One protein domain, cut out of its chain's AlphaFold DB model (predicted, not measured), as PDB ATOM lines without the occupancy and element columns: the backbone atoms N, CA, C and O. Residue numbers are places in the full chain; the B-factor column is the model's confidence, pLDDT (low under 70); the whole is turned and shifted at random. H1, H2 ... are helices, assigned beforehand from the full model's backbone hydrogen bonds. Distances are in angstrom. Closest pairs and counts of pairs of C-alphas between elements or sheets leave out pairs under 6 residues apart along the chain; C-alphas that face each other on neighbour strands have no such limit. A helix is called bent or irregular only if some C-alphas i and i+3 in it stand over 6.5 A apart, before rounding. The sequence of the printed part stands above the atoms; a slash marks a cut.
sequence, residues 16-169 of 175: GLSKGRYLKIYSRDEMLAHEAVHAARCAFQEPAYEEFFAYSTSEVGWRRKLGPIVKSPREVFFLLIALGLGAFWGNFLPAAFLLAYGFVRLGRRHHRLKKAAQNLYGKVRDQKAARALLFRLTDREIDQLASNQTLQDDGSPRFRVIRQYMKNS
ATOM      1  N   GLY A  16     131.768 184.203 170.924       79.31
ATOM      2  CA  GLY A  16     131.209 183.425 169.810       79.31
ATOM      3  C   GLY A  16     132.252 182.752 168.904       79.31
ATOM      4  O   GLY A  16     131.948 181.722 168.310       79.31
ATOM      5  N   LEU A  17     133.481 183.274 168.844       80.69
ATOM      6  CA  LEU A  17     134.582 182.695 168.069       80.69
ATOM      7  C   LEU A  17     135.093 181.370 168.664       80.69
ATOM      8  O   LEU A  17     135.636 180.538 167.939       80.69
ATOM      9  N   SER A  18     134.872 181.124 169.961       78.31
ATOM     10  CA  SER A  18     135.299 179.878 170.616       78.31
ATOM     11  C   SER A  18     134.530 178.647 170.122       78.31
ATOM     12  O   SER A  18     134.958 177.526 170.368       78.31
ATOM     13  N   LYS A  19     133.412 178.839 169.407       77.00
ATOM     14  CA  LYS A  19     132.551 177.773 168.868       77.00
ATOM     15  C   LYS A  19     133.026 177.219 167.510       77.00
ATOM     16  O   LYS A  19     132.264 176.548 166.822       77.00
ATOM     17  N   GLY A  20     134.253 177.530 167.084       70.88
ATOM     18  CA  GLY A  20     134.901 176.990 165.876       70.88
ATOM     19  C   GLY A  20     134.494 177.651 164.552       70.88
ATOM     20  O   GLY A  20     135.349 177.868 163.695       70.88
ATOM     21  N   ARG A  21     133.220 178.036 164.388       76.06
ATOM     22  CA  ARG A  21     132.736 178.824 163.239       76.06
ATOM     23  C   ARG A  21     132.012 180.084 163.696       76.06
ATOM     24  O   ARG A  21     131.011 180.007 164.406       76.06
ATOM     25  N   TYR A  22     132.467 181.243 163.229       74.00
ATOM     26  CA  TYR A  22     131.779 182.512 163.448       74.00
ATOM     27  C   TYR A  22     130.710 182.727 162.371       74.00
ATOM     28  O   TYR A  22     130.958 182.531 161.177       74.00
ATOM     29  N   LEU A  23     129.489 183.067 162.800       75.75
ATOM     30  CA  LEU A  23     128.300 183.222 161.943       75.75
ATOM     31  C   LEU A  23     128.023 182.028 161.005       75.75
ATOM     32  O   LEU A  23     127.356 182.183 159.991       75.75
ATOM     33  N   LYS A  24     128.546 180.833 161.319       75.75
ATOM     34  CA  LYS A  24     128.546 179.640 160.448       75.75
ATOM     35  C   LYS A  24     129.253 179.825 159.095       75.75
ATOM     36  O   LYS A  24     129.271 178.878 158.318       75.75
ATOM     37  N   ILE A  25     129.874 180.962 158.798       80.69
ATOM     38  CA  ILE A  25     130.452 181.243 157.472       80.69
ATOM     39  C   ILE A  25     131.983 181.260 157.526       80.69
ATOM     40  O   ILE A  25     132.626 180.784 156.589       80.69
ATOM     41  N   TYR A  26     132.556 181.731 158.634       81.75
ATOM     42  CA  TYR A  26     133.999 181.905 158.805       81.75
ATOM     43  C   TYR A  26     134.561 180.863 159.767       81.75
ATOM     44  O   TYR A  26     133.975 180.632 160.832       81.75
ATOM     45  N   SER A  27     135.683 180.233 159.411       87.31
ATOM     46  CA  SER A  27     136.422 179.402 160.365       87.31
ATOM     47  C   SER A  27     137.169 180.293 161.359       87.31
ATOM     48  O   SER A  27     137.484 181.451 161.072       87.31
ATOM     49  N   ARG A  28     137.442 179.766 162.554       88.38
ATOM     50  CA  ARG A  28     138.251 180.478 163.547       88.38
ATOM     51  C   ARG A  28     139.629 180.843 162.990       88.38
ATOM     52  O   ARG A  28     140.054 181.978 163.174       88.38
ATOM     53  N   ASP A  29     140.288 179.913 162.309       89.25
ATOM     54  CA  ASP A  29     141.645 180.119 161.792       89.25
ATOM     55  C   ASP A  29     141.677 181.179 160.691       89.25
ATOM     56  O   ASP A  29     142.561 182.032 160.686       89.25
ATOM     57  N   GLU A  30     140.662 181.206 159.823       90.12
ATOM     58  CA  GLU A  30     140.494 182.252 158.812       90.12
ATOM     59  C   GLU A  30     140.329 183.633 159.452       90.12
ATOM     60  O   GLU A  30     140.969 184.590 159.021       90.12
ATOM     61  N   MET A  31     139.506 183.748 160.500       90.31
ATOM     62  CA  MET A  31     139.343 185.019 161.208       90.31
ATOM     63  C   MET A  31     140.620 185.444 161.927       90.31
ATOM     64  O   MET A  31     141.000 186.605 161.853       90.31
ATOM     65  N   LEU A  32     141.303 184.519 162.604       91.88
ATOM     66  CA  LEU A  32     142.550 184.834 163.298       91.88
ATOM     67  C   LEU A  32     143.645 185.265 162.319       91.88
ATOM     68  O   LEU A  32     144.364 186.214 162.609       91.88
ATOM     69  N   ALA A  33     143.749 184.618 161.157       93.12
ATOM     70  CA  ALA A  33     144.697 185.009 160.121       93.12
ATOM     71  C   ALA A  33     144.364 186.388 159.522       93.12
ATOM     72  O   ALA A  33     145.272 187.186 159.293       93.12
ATOM     73  N   HIS A  34     143.077 186.688 159.323       93.19
ATOM     74  CA  HIS A  34     142.608 187.996 158.864       93.19
ATOM     75  C   HIS A  34     142.977 189.108 159.860       93.19
ATOM     76  O   HIS A  34     143.643 190.072 159.490       93.19
ATOM     77  N   GLU A  35     142.631 188.946 161.138       91.62
ATOM     78  CA  GLU A  35     142.940 189.939 162.177       91.62
ATOM     79  C   GLU A  35     144.446 190.059 162.458       91.62
ATOM     80  O   GLU A  35     144.941 191.138 162.783       91.62
ATOM     81  N   ALA A  36     145.213 188.976 162.296       93.25
ATOM     82  CA  ALA A  36     146.669 189.018 162.417       93.25
ATOM     83  C   ALA A  36     147.314 189.909 161.345       93.25
ATOM     84  O   ALA A  36     148.336 190.543 161.614       93.25
ATOM     85  N   VAL A  37     146.724 189.993 160.148       93.19
ATOM     86  CA  VAL A  37     147.179 190.933 159.115       93.19
ATOM     87  C   VAL A  37     146.974 192.374 159.569       93.19
ATOM     88  O   VAL A  37     147.919 193.156 159.478       93.19
ATOM     89  N   HIS A  38     145.795 192.702 160.101       91.88
ATOM     90  CA  HIS A  38     145.499 194.034 160.640       91.88
ATOM     91  C   HIS A  38     146.459 194.399 161.770       91.88
ATOM     92  O   HIS A  38     147.073 195.461 161.748       91.88
ATOM     93  N   ALA A  39     146.701 193.475 162.701       90.75
ATOM     94  CA  ALA A  39     147.669 193.673 163.778       90.75
ATOM     95  C   ALA A  39     149.103 193.892 163.261       90.75
ATOM     96  O   ALA A  39     149.833 194.736 163.771       90.75
ATOM     97  N   ALA A  40     149.524 193.159 162.229       90.44
ATOM     98  CA  ALA A  40     150.860 193.310 161.655       90.44
ATOM     99  C   ALA A  40     151.016 194.586 160.809       90.44
ATOM    100  O   ALA A  40     152.137 195.066 160.627       90.44
ATOM    101  N   ARG A  41     149.915 195.126 160.275       90.19
ATOM    102  CA  ARG A  41     149.898 196.317 159.416       90.19
ATOM    103  C   ARG A  41     149.403 197.582 160.104       90.19
ATOM    104  O   ARG A  41     149.518 198.639 159.499       90.19
ATOM    105  N   CYS A  42     148.989 197.530 161.368       87.75
ATOM    106  CA  CYS A  42     148.419 198.686 162.063       87.75
ATOM    107  C   CYS A  42     149.375 199.873 162.253       87.75
ATOM    108  O   CYS A  42     148.932 200.988 162.522       87.75
ATOM    109  N   ALA A  43     150.684 199.665 162.085       83.56
ATOM    110  CA  ALA A  43     151.657 200.755 162.011       83.56
ATOM    111  C   ALA A  43     151.495 201.617 160.739       83.56
ATOM    112  O   ALA A  43     151.960 202.755 160.698       83.56
ATOM    113  N   PHE A  44     150.850 201.092 159.693       82.75
ATOM    114  CA  PHE A  44     150.510 201.826 158.481       82.75
ATOM    115  C   PHE A  44     149.145 202.492 158.671       82.75
ATOM    116  O   PHE A  44     148.133 201.825 158.842       82.75
ATOM    117  N   GLN A  45     149.090 203.823 158.615       72.56
ATOM    118  CA  GLN A  45     147.827 204.575 158.669       72.56
ATOM    119  C   GLN A  45     147.096 204.552 157.309       72.56
ATOM    120  O   GLN A  45     146.715 205.594 156.773       72.56
ATOM    121  N   GLU A  46     146.965 203.376 156.693       72.75
ATOM    122  CA  GLU A  46     146.689 203.243 155.260       72.75
ATOM    123  C   GLU A  46     145.741 202.063 154.942       72.75
ATOM    124  O   GLU A  46     146.161 200.906 154.943       72.75
ATOM    125  N   PRO A  47     144.450 202.334 154.650       77.00
ATOM    126  CA  PRO A  47     143.428 201.290 154.551       77.00
ATOM    127  C   PRO A  47     143.220 200.716 153.137       77.00
ATOM    128  O   PRO A  47     142.296 199.930 152.937       77.00
ATOM    129  N   ALA A  48     143.947 201.151 152.097       87.00
ATOM    130  CA  ALA A  48     143.549 200.824 150.723       87.00
ATOM    131  C   ALA A  48     143.860 199.379 150.322       87.00
ATOM    132  O   ALA A  48     143.072 198.798 149.571       87.00
ATOM    133  N   TYR A  49     144.980 198.816 150.789       93.44
ATOM    134  CA  TYR A  49     145.375 197.434 150.489       93.44
ATOM    135  C   TYR A  49     145.370 196.499 151.705       93.44
ATOM    136  O   TYR A  49     145.485 195.290 151.524       93.44
ATOM    137  N   GLU A  50     145.203 197.017 152.924       92.62
ATOM    138  CA  GLU A  50     145.175 196.214 154.156       92.62
ATOM    139  C   GLU A  50     144.155 195.066 154.082       92.62
ATOM    140  O   GLU A  50     144.529 193.897 154.187       92.62
ATOM    141  N   GLU A  51     142.902 195.381 153.746       92.56
ATOM    142  CA  GLU A  51     141.838 194.388 153.549       92.56
ATOM    143  C   GLU A  51     142.186 193.351 152.469       92.56
ATOM    144  O   GLU A  51     141.853 192.173 152.586       92.56
ATOM    145  N   PHE A  52     142.912 193.740 151.418       94.62
ATOM    146  CA  PHE A  52     143.321 192.806 150.363       94.62
ATOM    147  C   PHE A  52     144.307 191.766 150.894       94.62
ATOM    148  O   PHE A  52     144.194 190.585 150.552       94.62
ATOM    149  N   PHE A  53     145.248 192.175 151.748       94.75
ATOM    150  CA  PHE A  53     146.140 191.241 152.427       94.75
ATOM    151  C   PHE A  53     145.376 190.375 153.429       94.75
ATOM    152  O   PHE A  53     145.570 189.160 153.435       94.75
ATOM    153  N   ALA A  54     144.464 190.960 154.206       93.62
ATOM    154  CA  ALA A  54     143.688 190.240 155.207       93.62
ATOM    155  C   ALA A  54     142.828 189.143 154.555       93.62
ATOM    156  O   ALA A  54     142.924 187.969 154.915       93.62
ATOM    157  N   TYR A  55     142.081 189.469 153.496       94.00
ATOM    158  CA  TYR A  55     141.291 188.492 152.739       94.00
ATOM    159  C   TYR A  55     142.126 187.491 151.934       94.00
ATOM    160  O   TYR A  55     141.614 186.419 151.611       94.00
ATOM    161  N   SER A  56     143.399 187.776 151.628       93.31
ATOM    162  CA  SER A  56     144.273 186.812 150.941       93.31
ATOM    163  C   SER A  56     144.542 185.548 151.768       93.31
ATOM    164  O   SER A  56     144.838 184.500 151.190       93.31
ATOM    165  N   THR A  57     144.375 185.632 153.093       93.38
ATOM    166  CA  THR A  57     144.527 184.512 154.033       93.38
ATOM    167  C   THR A  57     143.340 183.543 154.029       93.38
ATOM    168  O   THR A  57     143.489 182.401 154.452       93.38
ATOM    169  N   SER A  58     142.178 183.960 153.510       92.00
ATOM    170  CA  SER A  58     140.973 183.123 153.440       92.00
ATOM    171  C   SER A  58     141.229 181.858 152.630       92.00
ATOM    172  O   SER A  58     141.907 181.914 151.615       92.00
ATOM    173  N   GLU A  59     140.649 180.715 152.984       89.75
ATOM    174  CA  GLU A  59     140.713 179.505 152.143       89.75
ATOM    175  C   GLU A  59     139.769 179.584 150.933       89.75
ATOM    176  O   GLU A  59     139.935 178.881 149.935       89.75
ATOM    177  N   VAL A  60     138.795 180.498 150.982       90.50
ATOM    178  CA  VAL A  60     137.693 180.566 150.027       90.50
ATOM    179  C   VAL A  60     137.980 181.593 148.932       90.50
ATOM    180  O   VAL A  60     138.014 182.804 149.155       90.50
ATOM    181  N   GLY A  61     138.136 181.114 147.695       90.25
ATOM    182  CA  GLY A  61     138.606 181.925 146.566       90.25
ATOM    183  C   GLY A  61     137.743 183.145 146.218       90.25
ATOM    184  O   GLY A  61     138.286 184.189 145.859       90.25
ATOM    185  N   TRP A  62     136.413 183.061 146.340       91.50
ATOM    186  CA  TRP A  62     135.548 184.220 146.080       91.50
ATOM    187  C   TRP A  62     135.688 185.292 147.164       91.50
ATOM    188  O   TRP A  62     135.646 186.475 146.836       91.50
ATOM    189  N   ARG A  63     135.950 184.911 148.423       89.75
ATOM    190  CA  ARG A  63     136.201 185.860 149.521       89.75
ATOM    191  C   ARG A  63     137.522 186.586 149.331       89.75
ATOM    192  O   ARG A  63     137.556 187.800 149.477       89.75
ATOM    193  N   ARG A  64     138.570 185.885 148.880       92.94
ATOM    194  CA  ARG A  64     139.847 186.520 148.493       92.94
ATOM    195  C   ARG A  64     139.657 187.633 147.457       92.94
ATOM    196  O   ARG A  64     140.387 188.619 147.458       92.94
ATOM    197  N   LYS A  65     138.695 187.461 146.542       92.56
ATOM    198  CA  LYS A  65     138.431 188.410 145.453       92.56
ATOM    199  C   LYS A  65     137.456 189.515 145.854       92.56
ATOM    200  O   LYS A  65     137.710 190.668 145.533       92.56
ATOM    201  N   LEU A  66     136.357 189.176 146.519       93.50
ATOM    202  CA  LEU A  66     135.236 190.089 146.767       93.50
ATOM    203  C   LEU A  66     135.189 190.643 148.190       93.50
ATOM    204  O   LEU A  66     134.564 191.672 148.403       93.50
ATOM    205  N   GLY A  67     135.851 189.999 149.150       89.94
ATOM    206  CA  GLY A  67     135.889 190.434 150.548       89.94
ATOM    207  C   GLY A  67     136.293 191.903 150.731       89.94
ATOM    208  O   GLY A  67     135.566 192.627 151.408       89.94
ATOM    209  N   PRO A  68     137.347 192.400 150.048       93.25
ATOM    210  CA  PRO A  68     137.782 193.796 150.156       93.25
ATOM    211  C   PRO A  68     136.840 194.834 149.512       93.25
ATOM    212  O   PRO A  68     137.229 195.992 149.326       93.25
ATOM    213  N   ILE A  69     135.634 194.447 149.072       93.25
ATOM    214  CA  ILE A  69     134.714 195.371 148.399       93.25
ATOM    215  C   ILE A  69     134.265 196.493 149.332       93.25
ATOM    216  O   ILE A  69     134.235 197.646 148.910       93.25
ATOM    217  N   VAL A  70     133.977 196.186 150.597       90.00
ATOM    218  CA  VAL A  70     133.556 197.174 151.593       90.00
ATOM    219  C   VAL A  70     134.794 197.782 152.234       90.00
ATOM    220  O   VAL A  70     135.580 197.074 152.851       90.00
ATOM    221  N   LYS A  71     134.959 199.100 152.110       86.31
ATOM    222  CA  LYS A  71     136.054 199.836 152.758       86.31
ATOM    223  C   LYS A  71     135.664 200.340 154.143       86.31
ATOM    224  O   LYS A  71     136.512 200.521 155.007       86.31
ATOM    225  N   SER A  72     134.392 200.678 154.333       86.38
ATOM    226  CA  SER A  72     133.936 201.254 155.594       86.38
ATOM    227  C   SER A  72     132.474 200.925 155.880       86.38
ATOM    228  O   SER A  72     131.689 200.784 154.938       86.38
ATOM    229  N   PRO A  73     132.064 200.906 157.162       89.00
ATOM    230  CA  PRO A  73     130.663 200.714 157.540       89.00
ATOM    231  C   PRO A  73     129.706 201.732 156.901       89.00
ATOM    232  O   PRO A  73     128.546 201.417 156.647       89.00
ATOM    233  N   ARG A  74     130.191 202.944 156.590       91.19
ATOM    234  CA  ARG A  74     129.393 203.996 155.943       91.19
ATOM    235  C   ARG A  74     128.931 203.598 154.543       91.19
ATOM    236  O   ARG A  74     127.811 203.920 154.173       91.19
ATOM    237  N   GLU A  75     129.762 202.886 153.780       92.88
ATOM    238  CA  GLU A  75     129.383 202.420 152.438       92.88
ATOM    239  C   GLU A  75     128.192 201.456 152.512       92.88
ATOM    240  O   GLU A  75     127.245 201.584 151.738       92.88
ATOM    241  N   VAL A  76     128.201 200.544 153.491       93.38
ATOM    242  CA  VAL A  76     127.088 199.614 153.734       93.38
ATOM    243  C   VAL A  76     125.847 200.370 154.196       93.38
ATOM    244  O   VAL A  76     124.755 200.105 153.706       93.38
ATOM    245  N   PHE A  77     126.005 201.344 155.094       96.00
ATOM    246  CA  PHE A  77     124.894 202.163 155.574       96.00
ATOM    247  C   PHE A  77     124.184 202.911 154.434       96.00
ATOM    248  O   PHE A  77     122.967 202.806 154.300       96.00
ATOM    249  N   PHE A  78     124.933 203.602 153.566       95.75
ATOM    250  CA  PHE A  78     124.347 204.292 152.412       95.75
ATOM    251  C   PHE A  78     123.723 203.327 151.405       95.75
ATOM    252  O   PHE A  78     122.671 203.636 150.847       95.75
ATOM    253  N   LEU A  79     124.322 202.150 151.204       96.12
ATOM    254  CA  LEU A  79     123.732 201.112 150.362       96.12
ATOM    255  C   LEU A  79     122.379 200.647 150.916       96.12
ATOM    256  O   LEU A  79     121.417 200.556 150.160       96.12
ATOM    257  N   LEU A  80     122.280 200.394 152.224       96.75
ATOM    258  CA  LEU A  80     121.029 199.978 152.862       96.75
ATOM    259  C   LEU A  80     119.950 201.067 152.785       96.75
ATOM    260  O   LEU A  80     118.803 200.750 152.480       96.75
ATOM    261  N   ILE A  81     120.310 202.342 152.982       96.38
ATOM    262  CA  ILE A  81     119.379 203.467 152.779       96.38
ATOM    263  C   ILE A  81     118.893 203.507 151.331       96.38
ATOM    264  O   ILE A  81     117.693 203.593 151.090       96.38
ATOM    265  N   ALA A  82     119.809 203.427 150.366       96.00
ATOM    266  CA  ALA A  82     119.465 203.464 148.950       96.00
ATOM    267  C   ALA A  82     118.547 202.296 148.550       96.00
ATOM    268  O   ALA A  82     117.611 202.492 147.778       96.00
ATOM    269  N   LEU A  83     118.776 201.101 149.102       97.00
ATOM    270  CA  LEU A  83     117.904 199.941 148.905       97.00
ATOM    271  C   LEU A  83     116.524 200.147 149.539       97.00
ATOM    272  O   LEU A  83     115.525 199.826 148.905       97.00
ATOM    273  N   GLY A  84     116.455 200.705 150.751       96.56
ATOM    274  CA  GLY A  84     115.190 201.006 151.426       96.56
ATOM    275  C   GLY A  84     114.357 202.049 150.678       96.56
ATOM    276  O   GLY A  84     113.171 201.837 150.441       96.56
ATOM    277  N   LEU A  85     114.988 203.139 150.229       95.25
ATOM    278  CA  LEU A  85     114.341 204.155 149.393       95.25
ATOM    279  C   LEU A  85     113.907 203.582 148.042       95.25
ATOM    280  O   LEU A  85     112.819 203.898 147.572       95.25
ATOM    281  N   GLY A  86     114.722 202.715 147.436       96.50
ATOM    282  CA  GLY A  86     114.366 202.024 146.199       96.50
ATOM    283  C   GLY A  86     113.183 201.075 146.369       96.50
ATOM    284  O   GLY A  86     112.312 201.037 145.509       96.50
ATOM    285  N   ALA A  87     113.093 200.371 147.498       96.50
ATOM    286  CA  ALA A  87     111.951 199.515 147.808       96.50
ATOM    287  C   ALA A  87     110.664 200.319 148.053       96.50
ATOM    288  O   ALA A  87     109.588 199.869 147.675       96.50
ATOM    289  N   PHE A  88     110.774 201.505 148.657       95.31
ATOM    290  CA  PHE A  88     109.622 202.359 148.953       95.31
ATOM    291  C   PHE A  88     109.139 203.154 147.727       95.31
ATOM    292  O   PHE A  88     107.943 203.208 147.468       95.31
ATOM    293  N   TRP A  89     110.063 203.723 146.943       94.50
ATOM    294  CA  TRP A  89     109.784 204.612 145.800       94.50
ATOM    295  C   TRP A  89     110.075 204.017 144.416       94.50
ATOM    296  O   TRP A  89     110.005 204.724 143.415       94.50
ATOM    297  N   GLY A  90     110.419 202.733 144.329       94.81
ATOM    298  CA  GLY A  90     110.664 202.026 143.066       94.81
ATOM    299  C   GLY A  90     111.968 202.393 142.344       94.81
ATOM    300  O   GLY A  90     112.223 201.877 141.258       94.81
ATOM    301  N   ASN A  91     112.815 203.261 142.912       94.31
ATOM    302  CA  ASN A  91     114.051 203.719 142.271       94.31
ATOM    303  C   ASN A  91     115.313 203.107 142.902       94.31
ATOM    304  O   ASN A  91     115.856 203.623 143.878       94.31
ATOM    305  N   PHE A  92     115.834 202.046 142.286       96.25
ATOM    306  CA  PHE A  92     117.061 201.367 142.723       96.25
ATOM    307  C   PHE A  92     118.350 201.920 142.093       96.25
ATOM    308  O   PHE A  92     119.433 201.407 142.384       96.25
ATOM    309  N   LEU A  93     118.278 202.966 141.258       96.56
ATOM    310  CA  LEU A  93     119.458 203.541 140.597       96.56
ATOM    311  C   LEU A  93     120.558 203.976 141.581       96.56
ATOM    312  O   LEU A  93     121.720 203.653 141.323       96.56
ATOM    313  N   PRO A  94     120.259 204.629 142.726       95.75
ATOM    314  CA  PRO A  94     121.302 204.998 143.684       95.75
ATOM    315  C   PRO A  94     122.021 203.778 144.272       95.75
ATOM    316  O   PRO A  94     123.244 203.781 144.404       95.75
ATOM    317  N   ALA A  95     121.283 202.703 144.573       96.12
ATOM    318  CA  ALA A  95     121.862 201.463 145.087       96.12
ATOM    319  C   ALA A  95     122.739 200.779 144.027       96.12
ATOM    320  O   ALA A  95     123.861 200.364 144.324       96.12
ATOM    321  N   ALA A  96     122.264 200.724 142.778       96.56
ATOM    322  CA  ALA A  96     123.026 200.190 141.653       96.56
ATOM    323  C   ALA A  96     124.324 200.980 141.416       96.56
ATOM    324  O   ALA A  96     125.380 200.378 141.224       96.56
ATOM    325  N   PHE A  97     124.273 202.313 141.498       96.69
ATOM    326  CA  PHE A  97     125.451 203.171 141.371       96.69
ATOM    327  C   PHE A  97     126.480 202.915 142.482       96.69
ATOM    328  O   PHE A  97     127.664 202.746 142.192       96.69
ATOM    329  N   LEU A  98     126.043 202.832 143.745       95.69
ATOM    330  CA  LEU A  98     126.930 202.540 144.878       95.69
ATOM    331  C   LEU A  98     127.593 201.161 144.746       95.69
ATOM    332  O   LEU A  98     128.800 201.034 144.971       95.69
ATOM    333  N   LEU A  99     126.832 200.142 144.331       95.69
ATOM    334  CA  LEU A  99     127.373 198.811 144.054       95.69
ATOM    335  C   LEU A  99     128.398 198.853 142.918       95.69
ATOM    336  O   LEU A  99     129.517 198.366 143.086       95.69
ATOM    337  N   ALA A 100     128.051 199.471 141.787       96.12
ATOM    338  CA  ALA A 100     128.943 199.600 140.638       96.12
ATOM    339  C   ALA A 100     130.247 200.316 141.016       96.12
ATOM    340  O   ALA A 100     131.335 199.839 140.687       96.12
ATOM    341  N   TYR A 101     130.158 201.409 141.779       95.38
ATOM    342  CA  TYR A 101     131.318 202.120 142.306       95.38
ATOM    343  C   TYR A 101     132.216 201.208 143.157       95.38
ATOM    344  O   TYR A 101     133.435 201.173 142.949       95.38
ATOM    345  N   GLY A 102     131.627 200.422 144.066       94.94
ATOM    346  CA  GLY A 102     132.347 199.446 144.886       94.94
ATOM    347  C   GLY A 102     133.103 198.412 144.045       94.94
ATOM    348  O   GLY A 102     134.298 198.198 144.257       94.94
ATOM    349  N   PHE A 103     132.448 197.829 143.036       95.94
ATOM    350  CA  PHE A 103     133.068 196.857 142.130       95.94
ATOM    351  C   PHE A 103     134.179 197.463 141.265       95.94
ATOM    352  O   PHE A 103     135.250 196.865 141.135       95.94
ATOM    353  N   VAL A 104     133.973 198.659 140.706       96.19
ATOM    354  CA  VAL A 104     135.002 199.362 139.922       96.19
ATOM    355  C   VAL A 104     136.222 199.653 140.795       96.19
ATOM    356  O   VAL A 104     137.358 199.379 140.394       96.19
ATOM    357  N   ARG A 105     136.012 200.163 142.014       95.00
ATOM    358  CA  ARG A 105     137.091 200.416 142.977       95.00
ATOM    359  C   ARG A 105     137.849 199.133 143.317       95.00
ATOM    360  O   ARG A 105     139.081 199.132 143.271       95.00
ATOM    361  N   LEU A 106     137.128 198.055 143.626       95.94
ATOM    362  CA  LEU A 106     137.692 196.741 143.933       95.94
ATOM    363  C   LEU A 106     138.567 196.220 142.784       95.94
ATOM    364  O   LEU A 106     139.718 195.843 143.006       95.94
ATOM    365  N   GLY A 107     138.052 196.257 141.552       95.88
ATOM    366  CA  GLY A 107     138.773 195.812 140.360       95.88
ATOM    367  C   GLY A 107     140.053 196.610 140.117       95.88
ATOM    368  O   GLY A 107     141.118 196.028 139.899       95.88
ATOM    369  N   ARG A 108     139.989 197.945 140.235       95.62
ATOM    370  CA  ARG A 108     141.170 198.815 140.091       95.62
ATOM    371  C   ARG A 108     142.245 198.503 141.131       95.62
ATOM    372  O   ARG A 108     143.424 198.473 140.787       95.62
ATOM    373  N   ARG A 109     141.859 198.255 142.385       94.81
ATOM    374  CA  ARG A 109     142.801 197.936 143.471       94.81
ATOM    375  C   ARG A 109     143.425 196.552 143.309       94.81
ATOM    376  O   ARG A 109     144.646 196.451 143.394       94.81
ATOM    377  N   HIS A 110     142.644 195.527 142.959       95.00
ATOM    378  CA  HIS A 110     143.192 194.210 142.594       95.00
ATOM    379  C   HIS A 110     144.191 194.312 141.448       95.00
ATOM    380  O   HIS A 110     145.272 193.731 141.515       95.00
ATOM    381  N   HIS A 111     143.851 195.075 140.407       95.19
ATOM    382  CA  HIS A 111     144.736 195.264 139.267       95.19
ATOM    383  C   HIS A 111     146.061 195.920 139.676       95.19
ATOM    384  O   HIS A 111     147.124 195.413 139.322       95.19
ATOM    385  N   ARG A 112     146.018 197.001 140.464       95.62
ATOM    386  CA  ARG A 112     147.231 197.674 140.954       95.62
ATOM    387  C   ARG A 112     148.080 196.774 141.843       95.62
ATOM    388  O   ARG A 112     149.276 196.668 141.601       95.62
ATOM    389  N   LEU A 113     147.472 196.080 142.805       95.25
ATOM    390  CA  LEU A 113     148.191 195.167 143.695       95.25
ATOM    391  C   LEU A 113     148.838 194.017 142.911       95.25
ATOM    392  O   LEU A 113     150.001 193.688 143.135       95.25
ATOM    393  N   LYS A 114     148.115 193.445 141.938       94.19
ATOM    394  CA  LYS A 114     148.652 192.414 141.040       94.19
ATOM    395  C   LYS A 114     149.828 192.944 140.223       94.19
ATOM    396  O   LYS A 114     150.840 192.255 140.121       94.19
ATOM    397  N   LYS A 115     149.717 194.154 139.669       94.25
ATOM    398  CA  LYS A 115     150.785 194.782 138.883       94.25
ATOM    399  C   LYS A 115     152.020 195.076 139.738       94.25
ATOM    400  O   LYS A 115     153.127 194.733 139.337       94.25
ATOM    401  N   ALA A 116     151.836 195.608 140.946       93.94
ATOM    402  CA  ALA A 116     152.918 195.801 141.909       93.94
ATOM    403  C   ALA A 116     153.619 194.475 142.251       93.94
ATOM    404  O   ALA A 116     154.846 194.403 142.228       93.94
ATOM    405  N   ALA A 117     152.849 193.408 142.492       92.06
ATOM    406  CA  ALA A 117     153.390 192.078 142.748       92.06
ATOM    407  C   ALA A 117     154.200 191.549 141.553       92.06
ATOM    408  O   ALA A 117     155.316 191.081 141.742       92.06
ATOM    409  N   GLN A 118     153.678 191.661 140.328       90.81
ATOM    410  CA  GLN A 118     154.374 191.246 139.102       90.81
ATOM    411  C   GLN A 118     155.699 191.992 138.912       90.81
ATOM    412  O   GLN A 118     156.728 191.366 138.659       90.81
ATOM    413  N   ASN A 119     155.691 193.308 139.111       88.94
ATOM    414  CA  ASN A 119     156.886 194.141 139.010       88.94
ATOM    415  C   ASN A 119     157.935 193.797 140.074       88.94
ATOM    416  O   ASN A 119     159.133 193.948 139.835       88.94
ATOM    417  N   LEU A 120     157.497 193.325 141.241       87.31
ATOM    418  CA  LEU A 120     158.381 192.867 142.304       87.31
ATOM    419  C   LEU A 120     158.921 191.456 142.034       87.31
ATOM    420  O   LEU A 120     160.111 191.224 142.216       87.31
ATOM    421  N   TYR A 121     158.087 190.536 141.540       85.44
ATOM    422  CA  TYR A 121     158.510 189.187 141.144       85.44
ATOM    423  C   TYR A 121     159.535 189.207 140.006       85.44
ATOM    424  O   TYR A 121     160.429 188.372 139.989       85.44
ATOM    425  N   GLY A 122     159.458 190.181 139.093       78.25
ATOM    426  CA  GLY A 122     160.485 190.370 138.063       78.25
ATOM    427  C   GLY A 122     161.853 190.802 138.609       78.25
ATOM    428  O   GLY A 122     162.853 190.671 137.914       78.25
ATOM    429  N   LYS A 123     161.913 191.311 139.848       78.88
ATOM    430  CA  LYS A 123     163.130 191.854 140.480       78.88
ATOM    431  C   LYS A 123     163.688 190.971 141.600       78.88
ATOM    432  O   LYS A 123     164.836 191.142 141.997       78.88
ATOM    433  N   VAL A 124     162.880 190.058 142.137       79.06
ATOM    434  CA  VAL A 124     163.192 189.252 143.324       79.06
ATOM    435  C   VAL A 124     163.090 187.776 142.962       79.06
ATOM    436  O   VAL A 124     162.024 187.311 142.566       79.06
ATOM    437  N   ARG A 125     164.183 187.025 143.145       74.56
ATOM    438  CA  ARG A 125     164.258 185.599 142.775       74.56
ATOM    439  C   ARG A 125     163.241 184.715 143.508       74.56
ATOM    440  O   ARG A 125     162.684 183.796 142.917       74.56
ATOM    441  N   ASP A 126     163.026 184.967 144.797       82.81
ATOM    442  CA  ASP A 126     162.118 184.176 145.630       82.81
ATOM    443  C   ASP A 126     160.723 184.816 145.714       82.81
ATOM    444  O   ASP A 126     160.544 185.925 146.225       82.81
ATOM    445  N   GLN A 127     159.704 184.078 145.270       83.25
ATOM    446  CA  GLN A 127     158.309 184.510 145.357       83.25
ATOM    447  C   GLN A 127     157.846 184.710 146.804       83.25
ATOM    448  O   GLN A 127     157.013 185.584 147.062       83.25
ATOM    449  N   LYS A 128     158.363 183.926 147.756       85.81
ATOM    450  CA  LYS A 128     158.013 184.069 149.172       85.81
ATOM    451  C   LYS A 128     158.589 185.368 149.729       85.81
ATOM    452  O   LYS A 128     157.846 186.134 150.343       85.81
ATOM    453  N   ALA A 129     159.857 185.661 149.442       84.81
ATOM    454  CA  ALA A 129     160.475 186.947 149.755       84.81
ATOM    455  C   ALA A 129     159.724 188.122 149.107       84.81
ATOM    456  O   ALA A 129     159.431 189.103 149.782       84.81
ATOM    457  N   ALA A 130     159.326 188.011 147.838       86.31
ATOM    458  CA  ALA A 130     158.570 189.058 147.153       86.31
ATOM    459  C   ALA A 130     157.189 189.308 147.784       86.31
ATOM    460  O   ALA A 130     156.806 190.457 147.985       86.31
ATOM    461  N   ARG A 131     156.451 188.261 148.177       89.06
ATOM    462  CA  ARG A 131     155.185 188.425 148.923       89.06
ATOM    463  C   ARG A 131     155.411 189.066 150.289       89.06
ATOM    464  O   ARG A 131     154.656 189.950 150.684       89.06
ATOM    465  N   ALA A 132     156.462 188.646 150.993       89.25
ATOM    466  CA  ALA A 132     156.836 189.203 152.288       89.25
ATOM    467  C   ALA A 132     157.234 190.686 152.187       89.25
ATOM    468  O   ALA A 132     156.910 191.469 153.081       89.25
ATOM    469  N   LEU A 133     157.910 191.075 151.105       89.94
ATOM    470  CA  LEU A 133     158.223 192.464 150.787       89.94
ATOM    471  C   LEU A 133     156.951 193.247 150.476       89.94
ATOM    472  O   LEU A 133     156.713 194.255 151.126       89.94
ATOM    473  N   LEU A 134     156.104 192.749 149.569       92.00
ATOM    474  CA  LEU A 134     154.839 193.389 149.192       92.00
ATOM    475  C   LEU A 134     153.953 193.674 150.413       92.00
ATOM    476  O   LEU A 134     153.373 194.748 150.513       92.00
ATOM    477  N   PHE A 135     153.907 192.745 151.372       92.44
ATOM    478  CA  PHE A 135     153.178 192.906 152.632       92.44
ATOM    479  C   PHE A 135     153.729 194.017 153.541       92.44
ATOM    480  O   PHE A 135     152.996 194.556 154.366       92.44
ATOM    481  N   ARG A 136     155.014 194.360 153.422       90.25
ATOM    482  CA  ARG A 136     155.670 195.414 154.216       90.25
ATOM    483  C   ARG A 136     155.585 196.793 153.570       90.25
ATOM    484  O   ARG A 136     155.970 197.765 154.212       90.25
ATOM    485  N   LEU A 137     155.100 196.877 152.334       90.88
ATOM    486  CA  LEU A 137     154.937 198.140 151.630       90.88
ATOM    487  C   LEU A 137     153.678 198.887 152.093       90.88
ATOM    488  O   LEU A 137     152.640 198.290 152.416       90.88
ATOM    489  N   THR A 138     153.801 200.208 152.083       91.56
ATOM    490  CA  THR A 138     152.717 201.193 152.163       91.56
ATOM    491  C   THR A 138     151.852 201.167 150.908       91.56
ATOM    492  O   THR A 138     152.274 200.724 149.838       91.56
ATOM    493  N   ASP A 139     150.646 201.713 151.010       92.44
ATOM    494  CA  ASP A 139     149.754 201.948 149.883       92.44
ATOM    495  C   ASP A 139     150.428 202.809 148.807       92.44
ATOM    496  O   ASP A 139     150.275 202.538 147.612       92.44
ATOM    497  N   ARG A 140     151.213 203.814 149.223       90.56
ATOM    498  CA  ARG A 140     151.979 204.681 148.315       90.56
ATOM    499  C   ARG A 140     153.042 203.900 147.556       90.56
ATOM    500  O   ARG A 140     153.114 204.012 146.336       90.56
ATOM    501  N   GLU A 141     153.835 203.091 148.249       91.31
ATOM    502  CA  GLU A 141     154.874 202.260 147.633       91.31
ATOM    503  C   GLU A 141     154.272 201.196 146.700       91.31
ATOM    504  O   GLU A 141     154.813 200.936 145.625       91.31
ATOM    505  N   ILE A 142     153.119 200.616 147.056       93.88
ATOM    506  CA  ILE A 142     152.378 199.698 146.178       93.88
ATOM    507  C   ILE A 142     151.919 200.429 144.909       93.88
ATOM    508  O   ILE A 142     152.098 199.913 143.804       93.88
ATOM    509  N   ASP A 143     151.363 201.637 145.036       93.81
ATOM    510  CA  ASP A 143     150.936 202.451 143.893       93.81
ATOM    511  C   ASP A 143     152.133 202.894 143.016       93.81
ATOM    512  O   ASP A 143     152.029 202.876 141.782       93.81
ATOM    513  N   GLN A 144     153.285 203.210 143.620       91.56
ATOM    514  CA  GLN A 144     154.546 203.503 142.923       91.56
ATOM    515  C   GLN A 144     155.036 202.288 142.129       91.56
ATOM    516  O   GLN A 144     155.271 202.395 140.923       91.56
ATOM    517  N   LEU A 145     155.110 201.112 142.763       91.38
ATOM    518  CA  LEU A 145     155.507 199.876 142.087       91.38
ATOM    519  C   LEU A 145     154.544 199.504 140.968       91.38
ATOM    520  O   LEU A 145     155.000 199.135 139.891       91.38
ATOM    521  N   ALA A 146     153.231 199.636 141.169       92.75
ATOM    522  CA  ALA A 146     152.241 199.406 140.116       92.75
ATOM    523  C   ALA A 146     152.436 200.351 138.914       92.75
ATOM    524  O   ALA A 146     152.075 200.024 137.780       92.75
ATOM    525  N   SER A 147     153.033 201.518 139.145       91.12
ATOM    526  CA  SER A 147     153.338 202.527 138.129       91.12
ATOM    527  C   SER A 147     154.762 202.416 137.565       91.12
ATOM    528  O   SER A 147     155.176 203.303 136.830       91.12
ATOM    529  N   ASN A 148     155.500 201.336 137.870       85.81
ATOM    530  CA  ASN A 148     156.913 201.139 137.505       85.81
ATOM    531  C   ASN A 148     157.871 202.215 138.048       85.81
ATOM    532  O   ASN A 148     158.980 202.370 137.542       85.81
ATOM    533  N   GLN A 149     157.479 202.935 139.097       84.50
ATOM    534  CA  GLN A 149     158.351 203.902 139.750       84.50
ATOM    535  C   GLN A 149     159.294 203.199 140.728       84.50
ATOM    536  O   GLN A 149     158.994 202.128 141.268       84.50
ATOM    537  N   THR A 150     160.453 203.810 140.951       82.12
ATOM    538  CA  THR A 150     161.405 203.358 141.966       82.12
ATOM    539  C   THR A 150     160.885 203.704 143.356       82.12
ATOM    540  O   THR A 150     160.388 204.805 143.584       82.12
ATOM    541  N   LEU A 151     161.012 202.752 144.281       84.12
ATOM    542  CA  LEU A 151     160.699 202.971 145.688       84.12
ATOM    543  C   LEU A 151     161.611 204.065 146.249       84.12
ATOM    544  O   LEU A 151     162.834 203.977 146.119       84.12
ATOM    545  N   GLN A 152     161.016 205.082 146.862       80.69
ATOM    546  CA  GLN A 152     161.770 206.140 147.527       80.69
ATOM    547  C   GLN A 152     162.215 205.657 148.907       80.69
ATOM    548  O   GLN A 152     161.397 205.170 149.683       80.69
ATOM    549  N   ASP A 153     163.510 205.779 149.199       80.88
ATOM    550  CA  ASP A 153     164.043 205.477 150.527       80.88
ATOM    551  C   ASP A 153     163.623 206.566 151.514       80.88
ATOM    552  O   ASP A 153     164.002 207.727 151.364       80.88
ATOM    553  N   ASP A 154     162.854 206.174 152.522       81.56
ATOM    554  CA  ASP A 154     162.410 207.043 153.611       81.56
ATOM    555  C   ASP A 154     163.367 207.016 154.824       81.56
ATOM    556  O   ASP A 154     163.093 207.645 155.844       81.56
ATOM    557  N   GLY A 155     164.478 206.271 154.749       80.31
ATOM    558  CA  GLY A 155     165.450 206.109 155.834       80.31
ATOM    559  C   GLY A 155     164.942 205.272 157.014       80.31
ATOM    560  O   GLY A 155     165.658 205.086 158.005       80.31
ATOM    561  N   SER A 156     163.722 204.734 156.939       83.62
ATOM    562  CA  SER A 156     163.105 204.009 158.046       83.62
ATOM    563  C   SER A 156     163.806 202.666 158.321       83.62
ATOM    564  O   SER A 156     164.368 202.028 157.420       83.62
ATOM    565  N   PRO A 157     163.753 202.146 159.567       83.50
ATOM    566  CA  PRO A 157     164.205 200.786 159.872       83.50
ATOM    567  C   PRO A 157     163.552 199.725 158.974       83.50
ATOM    568  O   PRO A 157     164.208 198.777 158.546       83.50
ATOM    569  N   ARG A 158     162.277 199.926 158.623       86.19
ATOM    570  CA  ARG A 158     161.534 199.084 157.682       86.19
ATOM    571  C   ARG A 158     162.181 199.081 156.298       86.19
ATOM    572  O   ARG A 158     162.395 198.006 155.739       86.19
ATOM    573  N   PHE A 159     162.513 200.252 155.755       83.88
ATOM    574  CA  PHE A 159     163.122 200.345 154.429       83.88
ATOM    575  C   PHE A 159     164.529 199.747 154.399       83.88
ATOM    576  O   PHE A 159     164.907 199.121 153.412       83.88
ATOM    577  N   ARG A 160     165.280 199.812 155.508       84.69
ATOM    578  CA  ARG A 160     166.552 199.078 155.644       84.69
ATOM    579  C   ARG A 160     166.369 197.569 155.475       84.69
ATOM    580  O   ARG A 160     167.130 196.951 154.731       84.69
ATOM    581  N   VAL A 161     165.331 196.995 156.087       83.50
ATOM    582  CA  VAL A 161     164.982 195.576 155.907       83.50
ATOM    583  C   VAL A 161     164.588 195.300 154.455       83.50
ATOM    584  O   VAL A 161     165.127 194.380 153.844       83.50
ATOM    585  N   ILE A 162     163.710 196.119 153.865       83.69
ATOM    586  CA  ILE A 162     163.289 195.980 152.458       83.69
ATOM    587  C   ILE A 162     164.506 196.004 151.524       83.69
ATOM    588  O   ILE A 162     164.672 195.111 150.695       83.69
ATOM    589  N   ARG A 163     165.407 196.974 151.708       82.06
ATOM    590  CA  ARG A 163     166.657 197.103 150.956       82.06
ATOM    591  C   ARG A 163     167.529 195.863 151.088       82.06
ATOM    592  O   ARG A 163     168.101 195.436 150.092       82.06
ATOM    593  N   GLN A 164     167.654 195.295 152.284       82.06
ATOM    594  CA  GLN A 164     168.443 194.083 152.498       82.06
ATOM    595  C   GLN A 164     167.840 192.880 151.764       82.06
ATOM    596  O   GLN A 164     168.565 192.150 151.091       82.06
ATOM    597  N   TYR A 165     166.514 192.719 151.808       77.62
ATOM    598  CA  TYR A 165     165.821 191.693 151.027       77.62
ATOM    599  C   TYR A 165     166.006 191.894 149.523       77.62
ATOM    600  O   TYR A 165     166.245 190.920 148.814       77.62
ATOM    601  N   MET A 166     165.940 193.134 149.033       75.19
ATOM    602  CA  MET A 166     166.200 193.437 147.625       75.19
ATOM    603  C   MET A 166     167.655 193.111 147.262       75.19
ATOM    604  O   MET A 166     167.876 192.316 146.360       75.19
ATOM    605  N   LYS A 167     168.653 193.604 148.005       74.25
ATOM    606  CA  LYS A 167     170.076 193.317 147.737       74.25
ATOM    607  C   LYS A 167     170.391 191.820 147.691       74.25
ATOM    608  O   LYS A 167     171.084 191.380 146.785       74.25
ATOM    609  N   ASN A 168     169.849 191.044 148.627       66.88
ATOM    610  CA  ASN A 168     170.111 189.606 148.717       66.88
ATOM    611  C   ASN A 168     169.332 188.773 147.684       66.88
ATOM    612  O   ASN A 168     169.623 187.593 147.515       66.88
ATOM    613  N   SER A 169     168.333 189.365 147.020       62.34
ATOM    614  CA  SER A 169     167.437 188.658 146.094       62.34
ATOM    615  C   SER A 169     167.497 189.167 144.651       62.34
ATOM    616  O   SER A 169     166.798 188.612 143.798       62.34
TER     617      SER A 169
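AT A GLANCE: This is residues 16 to 169 of the 175 residues of an uncharacterized protein of Parachlamydiales bacterium (UniProt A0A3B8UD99). What would one see first? One long helix, H6, makes the spine of an elongated model: H5 folds back along one end of it, while H7 and H8 pack on the other end, with H9 on H7. From the middle of H6, the helices H4, H3 and H2 stack outward one after another, and the small H1 lies beyond H2. What is it made of, and how large is it? The printed part has 154 residues with nine named helices, H1 to H9 in chain order, and no named strand: it is all helix. It is loose, with a radius of gyration of the C-alphas of 18.5 A and spans of 61 by 40 by 25 A.

IN THESE COORDINATES: Where is the longest helix? H6 is residues 93 to 121, 41.6 A from C-alpha 93 at (119.458, 203.541, 140.597) to C-alpha 121 at (158.510, 189.187, 141.144). Which helices come before it? H1 is residues 16 to 19, H2 28 to 41 with 20.1 A, H3 50 to 56, H4 61 to 69 and H5 73 to 89 with 24.3 A. H4 is irregular: C-alphas 65 and 68 are 7.2 A apart. Which come after it? H7 is residues 127 to 136, H8 139 to 146, and H9 157 to 169 with 18.6 A, ending at C-alpha 169 at (167.437, 188.658, 146.094).

HOW THE PARTS SIT: What touches the hub, H6? Its residues 93 to 99 touch H5, a helical hairpin at a shallow tilt of 31 degrees, closest at the C-alphas of Ala 82 and Ala 95, 5.0 A. Its residues 112 to 120 touch H8 at a steep tilt of 66 degrees, C-alphas Ala 116 and Ala 146 being closest at 4.1 A, and its residues 116 to 121 touch H7, closest at the C-alphas of Tyr 121 and Ala 130, 6.0 A. Its residues 102 to 106 touch H4 at a steep tilt of 63 degrees, closest at the C-alphas of Ile 69 and Leu 106, 5.5 A. What follows outward? H4 and H3 form a hairpin at a shallow tilt of 15 degrees, closest at C-alphas Tyr 55 and Arg 64, 4.9 A; H3 and H2 form another at 33 degrees, only just short of steep, closest at C-alphas His 34 and Ala 54, 4.4 A. H9 touches H7 at a shallow tilt of 16 degrees, opposite ways, with C-alphas Leu 133 and Ile 162 closest at 6.4 A, and H1 is close to H2 but not clearly touching, C-alphas Leu 17 and Arg 28 being 6.2 A apart. How do the backbones run? Every O i to N i+4 pair is within hydrogen-bond range in H2, H3 and H5 to H9; in H4 it is 3 of 5, and H1 is too short for such a pair.

THE WHOLE: How far does it reach? The two C-alphas farthest apart, those of Trp 89 and Asn 168, are 62.2 A apart. Are there cuts or long links? The printed part has no cut, and no link between named helices is long. Where is confidence low? The mean pLDDT of the printed part is 88.8, and residues 168 to 169 are under 70.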